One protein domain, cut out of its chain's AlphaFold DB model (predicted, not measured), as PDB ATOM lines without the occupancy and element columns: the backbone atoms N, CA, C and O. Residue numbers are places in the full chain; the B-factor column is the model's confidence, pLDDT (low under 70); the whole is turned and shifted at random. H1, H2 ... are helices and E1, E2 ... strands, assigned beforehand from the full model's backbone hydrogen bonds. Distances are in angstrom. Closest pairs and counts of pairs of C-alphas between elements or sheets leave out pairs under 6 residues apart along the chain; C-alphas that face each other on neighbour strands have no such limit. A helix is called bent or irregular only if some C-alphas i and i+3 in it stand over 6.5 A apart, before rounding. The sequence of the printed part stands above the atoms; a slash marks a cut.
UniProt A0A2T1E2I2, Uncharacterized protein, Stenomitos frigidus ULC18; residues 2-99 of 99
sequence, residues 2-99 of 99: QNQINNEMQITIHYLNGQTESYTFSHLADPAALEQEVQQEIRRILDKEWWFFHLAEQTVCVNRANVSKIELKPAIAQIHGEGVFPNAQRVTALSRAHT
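AT A GLANCE: This is residues 2 to 99 of the 99 residues of an uncharacterized protein of Stenomitos frigidus ULC18 (UniProt A0A2T1E2I2). A small antiparallel sheet of three strands, E2 - E1 - E5, is the largest part of a loose fold; a two-stranded hairpin, E3 and E4, lies near its E2 edge, and one helix, H1, lies off to the side rather than on the sheet. After E5 a long stretch with no named element, residues 74 to 99, leads away, and residues 88 to 99 stick out as a free tail. The printed part has 98 residues with one named helix and five named strands, in the order E1, E2, H1, E3, E4, E5; the class is mixed, helices and strands, with under half of the residues in named elements. The whole is loose, with a radius of gyration of the C-alphas of 15.9 A and spans of 47 by 36 by 33 A.

IN THESE COORDINATES: E1 takes residues 9 to 15 and begins at C-alpha 9, (131.476, 162.430, 146.793); it is 19.6 A long. E2 takes residues 20 to 25 and is 17.0 A long. H1, residues 31 to 46, is 20.4 A long, with C-alpha 46 at (146.620, 164.359, 149.795). E3 is residues 50 to 54 and E4 residues 59 to 63. E5, residues 67 to 73, is 17.6 A long and ends at C-alpha 73, (131.117, 165.804, 151.361).

HOW THE PARTS SIT: E1 is the inner strand of the sheet, and E2 and E5 are its edge strands. E1 and E2 form a hairpin, antiparallel at 161 degrees, with N 25 and O 9 at 2.7 A and N 13 and O 21 at 2.8 A. E1 and E5 are antiparallel at 162 degrees, with N 10 and O 73 at 2.7 A and N 12 and O 71 at 2.8 A. E3 and E4 form a second hairpin, at 160 degrees, with N 53 and O 60 at 2.8 A. E2 and E3 are near each other, with 5 pairs of C-alphas within 10 A. E4 and E5 meet only through their link. H1 is not on the sheet; its closest C-alpha to E3 is that of Ile 45, 6.8 A from the C-alpha of Trp 51. H1 is apart from E1, E4 and E5. H1 has a kink of 35 degrees near residue 38, and 11 of its 12 O i to N i+4 pairs are within hydrogen-bond range. H1 is neither bent nor irregular, but only just: C-alphas 33 and 36 are 6.1 A apart.

THE WHOLE: The two C-alphas farthest apart are those of Ala 33 and Thr 99, 49.4 A. Without residues 88 to 99, which stand free, the body spans 41 by 38 by 20 A. The printed part has no cut, and the five links between named elements are tight. The mean pLDDT of the printed part is 78.1; it is under 70 in residues 2 to 7, 27 to 41, 77 to 80 and 93 to 99.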
ATOM      1  N   GLN A   2     111.421 155.321 147.021       36.31
ATOM      2  CA  GLN A   2     112.787 154.792 147.000       36.31
ATOM      3  C   GLN A   2     113.737 155.935 147.350       36.31
ATOM      4  O   GLN A   2     113.811 156.924 146.626       36.31
ATOM      5  N   ASN A   3     114.392 155.826 148.501       39.09
ATOM      6  CA  ASN A   3     115.434 156.750 148.916       39.09
ATOM      7  C   ASN A   3     116.651 156.447 148.031       39.09
ATOM      8  O   ASN A   3     117.332 155.446 148.252       39.09
ATOM      9  N   GLN A   4     116.860 157.223 146.967       44.28
ATOM     10  CA  GLN A   4     118.087 157.123 146.181       44.28
ATOM     11  C   GLN A   4     119.243 157.534 147.092       44.28
ATOM     12  O   GLN A   4     119.340 158.685 147.514       44.28
ATOM     13  N   ILE A   5     120.093 156.572 147.441       50.75
ATOM     14  CA  ILE A   5     121.379 156.849 148.070       50.75
ATOM     15  C   ILE A   5     122.231 157.475 146.965       50.75
ATOM     16  O   ILE A   5     122.759 156.769 146.109       50.75
ATOM     17  N   ASN A   6     122.295 158.806 146.927       54.91
ATOM     18  CA  ASN A   6     123.228 159.509 146.055       54.91
ATOM     19  C   ASN A   6     124.637 159.233 146.581       54.91
ATOM     20  O   ASN A   6     125.084 159.859 147.540       54.91
ATOM     21  N   ASN A   7     125.312 158.259 145.969       66.12
ATOM     22  CA  ASN A   7     126.660 157.817 146.323       66.12
ATOM     23  C   ASN A   7     127.733 158.749 145.738       66.12
ATOM     24  O   ASN A   7     128.736 158.313 145.176       66.12
ATOM     25  N   GLU A   8     127.467 160.048 145.804       76.94
ATOM     26  CA  GLU A   8     128.316 161.071 145.221       76.94
ATOM     27  C   GLU A   8     129.225 161.653 146.290       76.94
ATOM     28  O   GLU A   8     128.776 162.063 147.363       76.94
ATOM     29  N   MET A   9     130.513 161.718 145.975       81.38
ATOM     30  CA  MET A   9     131.476 162.430 146.793       81.38
ATOM     31  C   MET A   9     131.830 163.750 146.127       81.38
ATOM     32  O   MET A   9     132.228 163.778 144.971       81.38
ATOM     33  N   GLN A  10     131.737 164.846 146.861       88.19
ATOM     34  CA  GLN A  10     132.216 166.152 146.454       88.19
ATOM     35  C   GLN A  10     133.495 166.504 147.215       88.19
ATOM     36  O   GLN A  10     133.565 166.387 148.441       88.19
ATOM     37  N   ILE A  11     134.479 167.007 146.480       89.62
ATOM     38  CA  ILE A  11     135.660 167.680 147.015       89.62
ATOM     39  C   ILE A  11     135.591 169.164 146.662       89.62
ATOM     40  O   ILE A  11     135.299 169.524 145.524       89.62
ATOM     41  N   THR A  12     135.869 170.027 147.632       94.94
ATOM     42  CA  THR A  12     136.043 171.467 147.423       94.94
ATOM     43  C   THR A  12     137.465 171.855 147.799       94.94
ATOM     44  O   THR A  12     137.886 171.658 148.939       94.94
ATOM     45  N   ILE A  13     138.191 172.425 146.844       95.69
ATOM     46  CA  ILE A  13     139.566 172.899 146.990       95.69
ATOM     47  C   ILE A  13     139.525 174.409 147.184       95.69
ATOM     48  O   ILE A  13     138.915 175.124 146.392       95.69
ATOM     49  N   HIS A  14     140.179 174.891 148.236       97.06
ATOM     50  CA  HIS A  14     140.390 176.312 148.495       97.06
ATOM     51  C   HIS A  14     141.859 176.625 148.223       97.06
ATOM     52  O   HIS A  14     142.743 175.982 148.793       97.06
ATOM     53  N   TYR A  15     142.130 177.596 147.359       96.88
ATOM     54  CA  TYR A  15     143.481 177.982 146.954       96.88
ATOM     55  C   TYR A  15     144.040 179.115 147.822       96.88
ATOM     56  O   TYR A  15     143.297 179.859 148.467       96.88
ATOM     57  N   LEU A  16     145.366 179.279 147.828       96.44
ATOM     58  CA  LEU A  16     146.052 180.364 148.548       96.44
ATOM     59  C   LEU A  16     145.649 181.763 148.059       96.44
ATOM     60  O   LEU A  16     145.683 182.719 148.826       96.44
ATOM     61  N   ASN A  17     145.238 181.885 146.796       95.38
ATOM     62  CA  ASN A  17     144.771 183.141 146.203       95.38
ATOM     63  C   ASN A  17     143.293 183.464 146.519       95.38
ATOM     64  O   ASN A  17     142.751 184.421 145.970       95.38
ATOM     65  N   GLY A  18     142.631 182.658 147.356       94.69
ATOM     66  CA  GLY A  18     141.228 182.832 147.732       94.69
ATOM     67  C   GLY A  18     140.209 182.261 146.739       94.69
ATOM     68  O   GLY A  18     139.015 182.321 147.020       94.69
ATOM     69  N   GLN A  19     140.643 181.694 145.609       97.00
ATOM     70  CA  GLN A  19     139.748 180.989 144.689       97.00
ATOM     71  C   GLN A  19     139.330 179.632 145.251       97.00
ATOM     72  O   GLN A  19     140.023 179.035 146.080       97.00
ATOM     73  N   THR A  20     138.202 179.123 144.761       97.31
ATOM     74  CA  THR A  20     137.689 177.809 145.147       97.31
ATOM     75  C   THR A  20     137.173 177.043 143.943       97.31
ATOM     76  O   THR A  20     136.435 177.605 143.135       97.31
ATOM     77  N   GLU A  21     137.474 175.751 143.874       95.94
ATOM     78  CA  GLU A  21     136.931 174.829 142.871       95.94
ATOM     79  C   GLU A  21     136.252 173.645 143.558       95.94
ATOM     80  O   GLU A  21     136.606 173.275 144.678       95.94
ATOM     81  N   SER A  22     135.242 173.060 142.915       94.81
ATOM     82  CA  SER A  22     134.544 171.877 143.426       94.81
ATOM     83  C   SER A  22     134.383 170.821 142.346       94.81
ATOM     84  O   SER A  22     134.003 171.146 141.224       94.81
ATOM     85  N   TYR A  23     134.612 169.563 142.714       90.94
ATOM     86  CA  TYR A  23     134.479 168.406 141.833       90.94
ATOM     87  C   TYR A  23     133.605 167.346 142.501       90.94
ATOM     88  O   TYR A  23     133.717 167.131 143.708       90.94
ATOM     89  N   THR A  24     132.757 166.684 141.715       87.94
ATOM     90  CA  THR A  24     131.874 165.604 142.173       87.94
ATOM     91  C   THR A  24     132.263 164.293 141.499       87.94
ATOM     92  O   THR A  24     132.471 164.249 140.288       87.94
ATOM     93  N   PHE A  25     132.338 163.224 142.283       80.00
ATOM     94  CA  PHE A  25     132.640 161.867 141.853       80.00
ATOM     95  C   PHE A  25     131.391 161.003 142.028       80.00
ATOM     96  O   PHE A  25     130.994 160.712 143.155       80.00
ATOM     97  N   SER A  26     130.783 160.584 140.918       70.69
ATOM     98  CA  SER A  26     129.535 159.798 140.923       70.69
ATOM     99  C   SER A  26     129.758 158.287 140.744       70.69
ATOM    100  O   SER A  26     128.798 157.531 140.666       70.69
ATOM    101  N   HIS A  27     131.016 157.831 140.657       59.62
ATOM    102  CA  HIS A  27     131.374 156.447 140.293       59.62
ATOM    103  C   HIS A  27     132.097 155.661 141.396       59.62
ATOM    104  O   HIS A  27     132.715 154.625 141.153       59.62
ATOM    105  N   LEU A  28     132.034 156.177 142.614       58.25
ATOM    106  CA  LEU A  28     132.586 155.559 143.802       58.25
ATOM    107  C   LEU A  28     131.648 154.411 144.231       58.25
ATOM    108  O   LEU A  28     130.588 154.637 144.815       58.25
ATOM    109  N   ALA A  29     131.989 153.186 143.820       45.91
ATOM    110  CA  ALA A  29     131.194 151.979 144.040       45.91
ATOM    111  C   ALA A  29     131.114 151.613 145.536       45.91
ATOM    112  O   ALA A  29     132.117 151.666 146.232       45.91
ATOM    113  N   ASP A  30     129.906 151.244 145.979       53.97
ATOM    114  CA  ASP A  30     129.517 150.775 147.324       53.97
ATOM    115  C   ASP A  30     130.003 151.631 148.518       53.97
ATOM    116  O   ASP A  30     131.149 151.496 148.931       53.97
ATOM    117  N   PRO A  31     129.135 152.442 149.163       52.78
ATOM    118  CA  PRO A  31     129.523 153.328 150.267       52.78
ATOM    119  C   PRO A  31     130.259 152.631 151.429       52.78
ATOM    120  O   PRO A  31     131.059 153.281 152.097       52.78
ATOM    121  N   ALA A  32     130.045 151.330 151.663       53.84
ATOM    122  CA  ALA A  32     130.706 150.598 152.747       53.84
ATOM    123  C   ALA A  32     132.135 150.132 152.397       53.84
ATOM    124  O   ALA A  32     133.023 150.182 153.250       53.84
ATOM    125  N   ALA A  33     132.379 149.710 151.152       52.25
ATOM    126  CA  ALA A  33     133.732 149.438 150.647       52.25
ATOM    127  C   ALA A  33     134.494 150.751 150.391       52.25
ATOM    128  O   ALA A  33     135.701 150.859 150.621       52.25
ATOM    129  N   LEU A  34     133.736 151.777 150.007       55.81
ATOM    130  CA  LEU A  34     134.205 153.110 149.716       55.81
ATOM    131  C   LEU A  34     134.817 153.792 150.928       55.81
ATOM    132  O   LEU A  34     135.829 154.451 150.777       55.81
ATOM    133  N   GLU A  35     134.262 153.642 152.129       56.62
ATOM    134  CA  GLU A  35     134.790 154.354 153.294       56.62
ATOM    135  C   GLU A  35     136.255 154.012 153.582       56.62
ATOM    136  O   GLU A  35     137.054 154.922 153.786       56.62
ATOM    137  N   GLN A  36     136.646 152.736 153.553       59.94
ATOM    138  CA  GLN A  36     138.037 152.355 153.823       59.94
ATOM    139  C   GLN A  36     138.959 152.647 152.636       59.94
ATOM    140  O   GLN A  36     140.056 153.182 152.831       59.94
ATOM    141  N   GLU A  37     138.515 152.343 151.413       60.66
ATOM    142  CA  GLU A  37     139.301 152.587 150.201       60.66
ATOM    143  C   GLU A  37     139.487 154.085 149.951       60.66
ATOM    144  O   GLU A  37     140.614 154.539 149.769       60.66
ATOM    145  N   VAL A  38     138.428 154.888 150.065       63.22
ATOM    146  CA  VAL A  38     138.492 156.353 149.950       63.22
ATOM    147  C   VAL A  38     139.287 156.959 151.084       63.22
ATOM    148  O   VAL A  38     140.019 157.907 150.843       63.22
ATOM    149  N   GLN A  39     139.225 156.435 152.309       66.44
ATOM    150  CA  GLN A  39     140.069 156.960 153.385       66.44
ATOM    151  C   GLN A  39     141.556 156.791 153.104       66.44
ATOM    152  O   GLN A  39     142.331 157.727 153.318       66.44
ATOM    153  N   GLN A  40     141.970 155.597 152.685       67.94
ATOM    154  CA  GLN A  40     143.374 155.336 152.390       67.94
ATOM    155  C   GLN A  40     143.811 156.073 151.127       67.94
ATOM    156  O   GLN A  40     144.886 156.674 151.109       67.94
ATOM    157  N   GLU A  41     142.961 156.079 150.105       69.81
ATOM    158  CA  GLU A  41     143.263 156.707 148.828       69.81
ATOM    159  C   GLU A  41     143.272 158.227 148.938       69.81
ATOM    160  O   GLU A  41     144.197 158.855 148.441       69.81
ATOM    161  N   ILE A  42     142.351 158.839 149.687       73.81
ATOM    162  CA  ILE A  42     142.396 160.280 149.950       73.81
ATOM    163  C   ILE A  42     143.656 160.642 150.702       73.81
ATOM    164  O   ILE A  42     144.343 161.548 150.259       73.81
ATOM    165  N   ARG A  43     144.024 159.949 151.785       74.31
ATOM    166  CA  ARG A  43     145.292 160.260 152.472       74.31
ATOM    167  C   ARG A  43     146.476 160.161 151.514       74.31
ATOM    168  O   ARG A  43     147.276 161.087 151.437       74.31
ATOM    169  N   ARG A  44     146.533 159.085 150.725       76.25
ATOM    170  CA  ARG A  44     147.582 158.878 149.723       76.25
ATOM    171  C   ARG A  44     147.608 159.994 148.680       76.25
ATOM    172  O   ARG A  44     148.699 160.438 148.331       76.25
ATOM    173  N   ILE A  45     146.449 160.429 148.185       75.44
ATOM    174  CA  ILE A  45     146.305 161.525 147.220       75.44
ATOM    175  C   ILE A  45     146.749 162.833 147.862       75.44
ATOM    176  O   ILE A  45     147.578 163.529 147.289       75.44
ATOM    177  N   LEU A  46     146.264 163.145 149.065       80.62
ATOM    178  CA  LEU A  46     146.620 164.359 149.795       80.62
ATOM    179  C   LEU A  46     148.122 164.444 150.070       80.62
ATOM    180  O   LEU A  46     148.661 165.548 150.095       80.62
ATOM    181  N   ASP A  47     148.814 163.313 150.188       84.19
ATOM    182  CA  ASP A  47     150.272 163.259 150.312       84.19
ATOM    183  C   ASP A  47     151.034 163.470 148.992       84.19
ATOM    184  O   ASP A  47     152.246 163.689 149.016       84.19
ATOM    185  N   LYS A  48     150.366 163.461 147.832       88.81
ATOM    186  CA  LYS A  48     150.989 163.788 146.539       88.81
ATOM    187  C   LYS A  48     151.082 165.297 146.315       88.81
ATOM    188  O   LYS A  48     150.210 166.062 146.718       88.81
ATOM    189  N   GLU A  49     152.128 165.710 145.599       94.06
ATOM    190  CA  GLU A  49     152.317 167.104 145.172       94.06
ATOM    191  C   GLU A  49     151.324 167.536 144.087       94.06
ATOM    192  O   GLU A  49     150.936 168.700 144.044       94.06
ATOM    193  N   TRP A  50     150.916 166.612 143.217       94.38
ATOM    194  CA  TRP A  50     150.001 166.869 142.109       94.38
ATOM    195  C   TRP A  50     148.780 165.959 142.193       94.38
ATOM    196  O   TRP A  50     148.916 164.745 142.356       94.38
ATOM    197  N   TRP A  51     147.596 166.551 142.043       91.88
ATOM    198  CA  TRP A  51     146.315 165.852 141.966       91.88
ATOM    199  C   TRP A  51     145.729 165.992 140.571       91.88
ATOM    200  O   TRP A  51     145.769 167.072 139.982       91.88
ATOM    201  N   PHE A  52     145.171 164.903 140.056       90.44
ATOM    202  CA  PHE A  52     144.644 164.830 138.700       90.44
ATOM    203  C   PHE A  52     143.147 164.553 138.764       90.44
ATOM    204  O   PHE A  52     142.718 163.537 139.308       90.44
ATOM    205  N   PHE A  53     142.357 165.462 138.204       89.69
ATOM    206  CA  PHE A  53     140.909 165.342 138.107       89.69
ATOM    207  C   PHE A  53     140.546 165.119 136.646       89.69
ATOM    208  O   PHE A  53     140.693 166.018 135.817       89.69
ATOM    209  N   HIS A  54     140.084 163.912 136.325       89.12
ATOM    210  CA  HIS A  54     139.582 163.593 134.995       89.12
ATOM    211  C   HIS A  54     138.119 164.020 134.897       89.12
ATOM    212  O   HIS A  54     137.236 163.415 135.505       89.12
ATOM    213  N   LEU A  55     137.881 165.098 134.156       90.38
ATOM    214  CA  LEU A  55     136.553 165.576 133.796       90.38
ATOM    215  C   LEU A  55     136.176 165.008 132.423       90.38
ATOM    216  O   LEU A  55     137.012 164.428 131.732       90.38
ATOM    217  N   ALA A  56     134.924 165.198 132.008       89.94
ATOM    218  CA  ALA A  56     134.426 164.651 130.744       89.94
ATOM    219  C   ALA A  56     135.245 165.098 129.515       89.94
ATOM    220  O   ALA A  56     135.453 164.309 128.599       89.94
ATOM    221  N   GLU A  57     135.726 166.344 129.508       95.31
ATOM    222  CA  GLU A  57     136.382 166.951 128.339       95.31
ATOM    223  C   GLU A  57     137.854 167.309 128.574       95.31
ATOM    224  O   GLU A  57     138.590 167.585 127.629       95.31
ATOM    225  N   GLN A  58     138.308 167.317 129.829       96.19
ATOM    226  CA  GLN A  58     139.661 167.741 130.173       96.19
ATOM    227  C   GLN A  58     140.174 167.066 131.440       96.19
ATOM    228  O   GLN A  58     139.409 166.610 132.285       96.19
ATOM    229  N   THR A  59     141.495 167.064 131.595       95.25
ATOM    230  CA  THR A  59     142.135 166.737 132.870       95.25
ATOM    231  C   THR A  59     142.615 168.020 133.524       95.25
ATOM    232  O   THR A  59     143.342 168.796 132.906       95.25
ATOM    233  N   VAL A  60     142.209 168.239 134.770       94.88
ATOM    234  CA  VAL A  60     142.700 169.347 135.592       94.88
ATOM    235  C   VAL A  60     143.784 168.822 136.520       94.88
ATOM    236  O   VAL A  60     143.582 167.835 137.226       94.88
ATOM    237  N   CYS A  61     144.934 169.491 136.519       94.38
ATOM    238  CA  CYS A  61     146.072 169.158 137.369       94.38
ATOM    239  C   CYS A  61     146.230 170.237 138.442       94.38
ATOM    240  O   CYS A  61     146.521 171.390 138.126       94.38
ATOM    241  N   VAL A  62     146.072 169.861 139.708       94.44
ATOM    242  CA  VAL A  62     146.170 170.774 140.850       94.44
ATOM    243  C   VAL A  62     147.468 170.520 141.601       94.44
ATOM    244  O   VAL A  62     147.724 169.401 142.042       94.44
ATOM    245  N   ASN A  63     148.286 171.560 141.771       94.94
ATOM    246  CA  ASN A  63     149.469 171.497 142.625       94.94
ATOM    247  C   ASN A  63     149.086 171.773 144.086       94.94
ATOM    248  O   ASN A  63     148.562 172.848 144.395       94.94
ATOM    249  N   ARG A  64     149.409 170.846 144.990       94.19
ATOM    250  CA  ARG A  64     149.129 170.945 146.429       94.19
ATOM    251  C   ARG A  64     149.741 172.191 147.074       94.19
ATOM    252  O   ARG A  64     149.135 172.732 147.993       94.19
ATOM    253  N   ALA A  65     150.890 172.682 146.605       95.50
ATOM    254  CA  ALA A  65     151.537 173.875 147.161       95.50
ATOM    255  C   ALA A  65     150.679 175.145 147.018       95.50
ATOM    256  O   ALA A  65     150.898 176.110 147.743       95.50
ATOM    257  N   ASN A  66     149.683 175.136 146.127       95.69
ATOM    258  CA  ASN A  66     148.754 176.247 145.935       95.69
ATOM    259  C   ASN A  66     147.439 176.085 146.714       95.69
ATOM    260  O   ASN A  66     146.582 176.967 146.643       95.69
ATOM    261  N   VAL A  67     147.260 174.981 147.444       95.12
ATOM    262  CA  VAL A  67     146.021 174.638 148.152       95.12
ATOM    263  C   VAL A  67     146.143 174.994 149.632       95.12
ATOM    264  O   VAL A  67     147.088 174.596 150.305       95.12
ATOM    265  N   SER A  68     145.165 175.734 150.152       95.38
ATOM    266  CA  SER A  68     145.100 176.163 151.555       95.38
ATOM    267  C   SER A  68     144.220 175.260 152.418       95.38
ATOM    268  O   SER A  68     144.501 175.061 153.599       95.38
ATOM    269  N   LYS A  69     143.142 174.708 151.849       94.69
ATOM    270  CA  LYS A  69     142.167 173.871 152.562       94.69
ATOM    271  C   LYS A  69     141.416 172.978 151.581       94.69
ATOM    272  O   LYS A  69     141.155 173.373 150.447       94.69
ATOM    273  N   ILE A  70     140.995 171.810 152.055       91.38
ATOM    274  CA  ILE A  70     140.091 170.913 151.334       91.38
ATOM    275  C   ILE A  70     138.884 170.607 152.212       91.38
ATOM    276  O   ILE A  70     139.012 170.427 153.423       91.38
ATOM    277  N   GLU A  71     137.709 170.548 151.599       91.88
ATOM    278  CA  GLU A  71     136.470 170.105 152.233       91.88
ATOM    279  C   GLU A  71     135.898 168.922 151.447       91.88
ATOM    280  O   GLU A  71     135.930 168.914 150.220       91.88
ATOM    281  N   LEU A  72     135.389 167.918 152.159       86.56
ATOM    282  CA  LEU A  72     134.859 166.681 151.584       86.56
ATOM    283  C   LEU A  72     133.406 166.505 152.030       86.56
ATOM    284  O   LEU A  72     133.082 166.748 153.198       86.56
ATOM    285  N   LYS A  73     132.531 166.109 151.105       86.81
ATOM    286  CA  LYS A  73     131.117 165.804 151.361       86.81
ATOM    287  C   LYS A  73     130.728 164.514 150.620       86.81
ATOM    288  O   LYS A  73     131.087 164.409 149.458       86.81
ATOM    289  N   PRO A  74     129.985 163.571 151.221       80.50
ATOM    290  CA  PRO A  74     129.612 163.530 152.632       80.50
ATOM    291  C   PRO A  74     130.844 163.408 153.545       80.50
ATOM    292  O   PRO A  74     131.968 163.210 153.084       80.50
ATOM    293  N   ALA A  75     130.645 163.604 154.850       79.12
ATOM    294  CA  ALA A  75     131.724 163.450 155.816       79.12
ATOM    295  C   ALA A  75     132.226 162.001 155.802       79.12
ATOM    296  O   ALA A  75     131.435 161.068 155.888       79.12
ATOM    297  N   ILE A  76     133.542 161.822 155.719       75.00
ATOM    298  CA  ILE A  76     134.157 160.499 155.789       75.00
ATOM    299  C   ILE A  76     134.155 160.048 157.249       75.00
ATOM    300  O   ILE A  76     134.616 160.790 158.122       75.00
ATOM    301  N   ALA A  77     133.643 158.846 157.513       65.62
ATOM    302  CA  ALA A  77     133.550 158.279 158.853       65.62
ATOM    303  C   ALA A  77     134.942 158.133 159.494       65.62
ATOM    304  O   ALA A  77     135.694 157.223 159.185       65.62
ATOM    305  N   GLN A  78     135.277 159.082 160.371       61.22
ATOM    306  CA  GLN A  78     136.452 159.125 161.249       61.22
ATOM    307  C   GLN A  78     137.756 158.629 160.604       61.22
ATOM    308  O   GLN A  78     138.238 157.526 160.831       61.22
ATOM    309  N   ILE A  79     138.405 159.523 159.859       67.62
ATOM    310  CA  ILE A  79     139.851 159.443 159.645       67.62
ATOM    311  C   ILE A  79     140.503 159.276 161.033       67.62
ATOM    312  O   ILE A  79     140.393 160.159 161.867       67.62
ATOM    313  N   HIS A  80     141.139 158.140 161.322       68.56
ATOM    314  CA  HIS A  80     141.877 157.939 162.579       68.56
ATOM    315  C   HIS A  80     143.374 158.233 162.410       68.56
ATOM    316  O   HIS A  80     143.903 158.076 161.306       68.56
ATOM    317  N   GLY A  81     144.052 158.637 163.486       71.50
ATOM    318  CA  GLY A  81     145.502 158.866 163.514       71.50
ATOM    319  C   GLY A  81     145.903 160.204 164.138       71.50
ATOM    320  O   GLY A  81     145.066 160.954 164.640       71.50
ATOM    321  N   GLU A  82     147.202 160.490 164.106       73.94
ATOM    322  CA  GLU A  82     147.765 161.765 164.556       73.94
ATOM    323  C   GLU A  82     147.229 162.936 163.711       73.94
ATOM    324  O   GLU A  82     147.040 162.810 162.502       73.94
ATOM    325  N   GLY A  83     146.944 164.072 164.355       78.56
ATOM    326  CA  GLY A  83     146.407 165.267 163.688       78.56
ATOM    327  C   GLY A  83     144.898 165.243 163.409       78.56
ATOM    328  O   GLY A  83     144.381 166.188 162.814       78.56
ATOM    329  N   VAL A  84     144.172 164.209 163.853       84.25
ATOM    330  CA  VAL A  84     142.713 164.126 163.704       84.25
ATOM    331  C   VAL A  84     142.003 164.472 165.011       84.25
ATOM    332  O   VAL A  84     142.244 163.861 166.048       84.25
ATOM    333  N   PHE A  85     141.061 165.413 164.936       83.69
ATOM    334  CA  PHE A  85     140.164 165.769 166.034       83.69
ATOM    335  C   PHE A  85     138.762 165.198 165.762       83.69
ATOM    336  O   PHE A  85     138.015 165.774 164.964       83.69
ATOM    337  N   PRO A  86     138.391 164.056 166.371       82.69
ATOM    338  CA  PRO A  86     137.077 163.461 166.157       82.69
ATOM    339  C   PRO A  86     135.974 164.344 166.751       82.69
ATOM    340  O   PRO A  86     136.181 165.028 167.752       82.69
ATOM    341  N   ASN A  87     134.781 164.296 166.150       82.69
ATOM    342  CA  ASN A  87     133.584 165.012 166.615       82.69
ATOM    343  C   ASN A  87     133.778 166.535 166.785       82.69
ATOM    344  O   ASN A  87     133.127 167.162 167.620       82.69
ATOM    345  N   ALA A  88     134.671 167.138 165.997       85.25
ATOM    346  CA  ALA A  88     134.886 168.576 166.015       85.25
ATOM    347  C   ALA A  88     133.649 169.329 165.496       85.25
ATOM    348  O   ALA A  88     133.082 168.992 164.454       85.25
ATOM    349  N   GLN A  89     133.266 170.397 166.195       86.12
ATOM    350  CA  GLN A  89     132.202 171.298 165.771       86.12
ATOM    351  C   GLN A  89     132.808 172.585 165.208       86.12
ATOM    352  O   GLN A  89     133.561 173.283 165.887       86.12
ATOM    353  N   ARG A  90     132.454 172.936 163.965       86.56
ATOM    354  CA  ARG A  90     132.800 174.245 163.400       86.56
ATOM    355  C   ARG A  90     131.954 175.313 164.093       86.56
ATOM    356  O   ARG A  90     130.736 175.324 163.945       86.56
ATOM    357  N   VAL A  91     132.603 176.222 164.813       87.50
ATOM    358  CA  VAL A  91     131.964 177.415 165.379       87.50
ATOM    359  C   VAL A  91     132.326 178.599 164.495       87.50
ATOM    360  O   VAL A  91     133.497 178.946 164.366       87.50
ATOM    361  N   THR A  92     131.338 179.218 163.855       77.38
ATOM    362  CA  THR A  92     131.540 180.498 163.168       77.38
ATOM    363  C   THR A  92     131.225 181.625 164.137       77.38
ATOM    364  O   THR A  92     130.160 181.625 164.756       77.38
ATOM    365  N   ALA A  93     132.130 182.596 164.270       68.94
ATOM    366  CA  ALA A  93     131.802 183.830 164.968       68.94
ATOM    367  C   ALA A  93     130.601 184.476 164.265       68.94
ATOM    368  O   ALA A  93     130.572 184.561 163.037       68.94
ATOM    369  N   LEU A  94     129.597 184.900 165.036       63.41
ATOM    370  CA  LEU A  94     128.449 185.623 164.504       63.41
ATOM    371  C   LEU A  94     128.955 186.993 164.023       63.41
ATOM    372  O   LEU A  94     129.036 187.941 164.804       63.41
ATOM    373  N   SER A  95     129.359 187.108 162.758       57.09
ATOM    374  CA  SER A  95     129.656 188.410 162.171       57.09
ATOM    375  C   SER A  95     128.326 189.133 162.016       57.09
ATOM    376  O   SER A  95     127.552 188.834 161.106       57.09
ATOM    377  N   ARG A  96     128.027 190.057 162.935       55.72
ATOM    378  CA  ARG A  96     126.982 191.051 162.697       55.72
ATOM    379  C   ARG A  96     127.384 191.774 161.418       55.72
ATOM    380  O   ARG A  96     128.386 192.482 161.412       55.72
ATOM    381  N   ALA A  97     126.649 191.540 160.336       54.09
ATOM    382  CA  ALA A  97     126.721 192.407 159.177       54.09
ATOM    383  C   ALA A  97     126.360 193.808 159.682       54.09
ATOM    384  O   ALA A  97     125.227 194.044 160.100       54.09
ATOM    385  N   HIS A  98     127.347 194.698 159.760       50.62
ATOM    386  CA  HIS A  98     127.049 196.114 159.858       50.62
ATOM    387  C   HIS A  98     126.469 196.506 158.497       50.62
ATOM    388  O   HIS A  98     127.129 196.332 157.473       50.62
ATOM    389  N   THR A  99     125.193 196.889 158.535       56.94
ATOM    390  CA  THR A  99     124.400 197.513 157.463       56.94
ATOM    391  C   THR A  99     125.152 198.596 156.720       56.94
ATOM    392  O   THR A  99     125.839 199.380 157.414       56.94
TER     393      THR A  99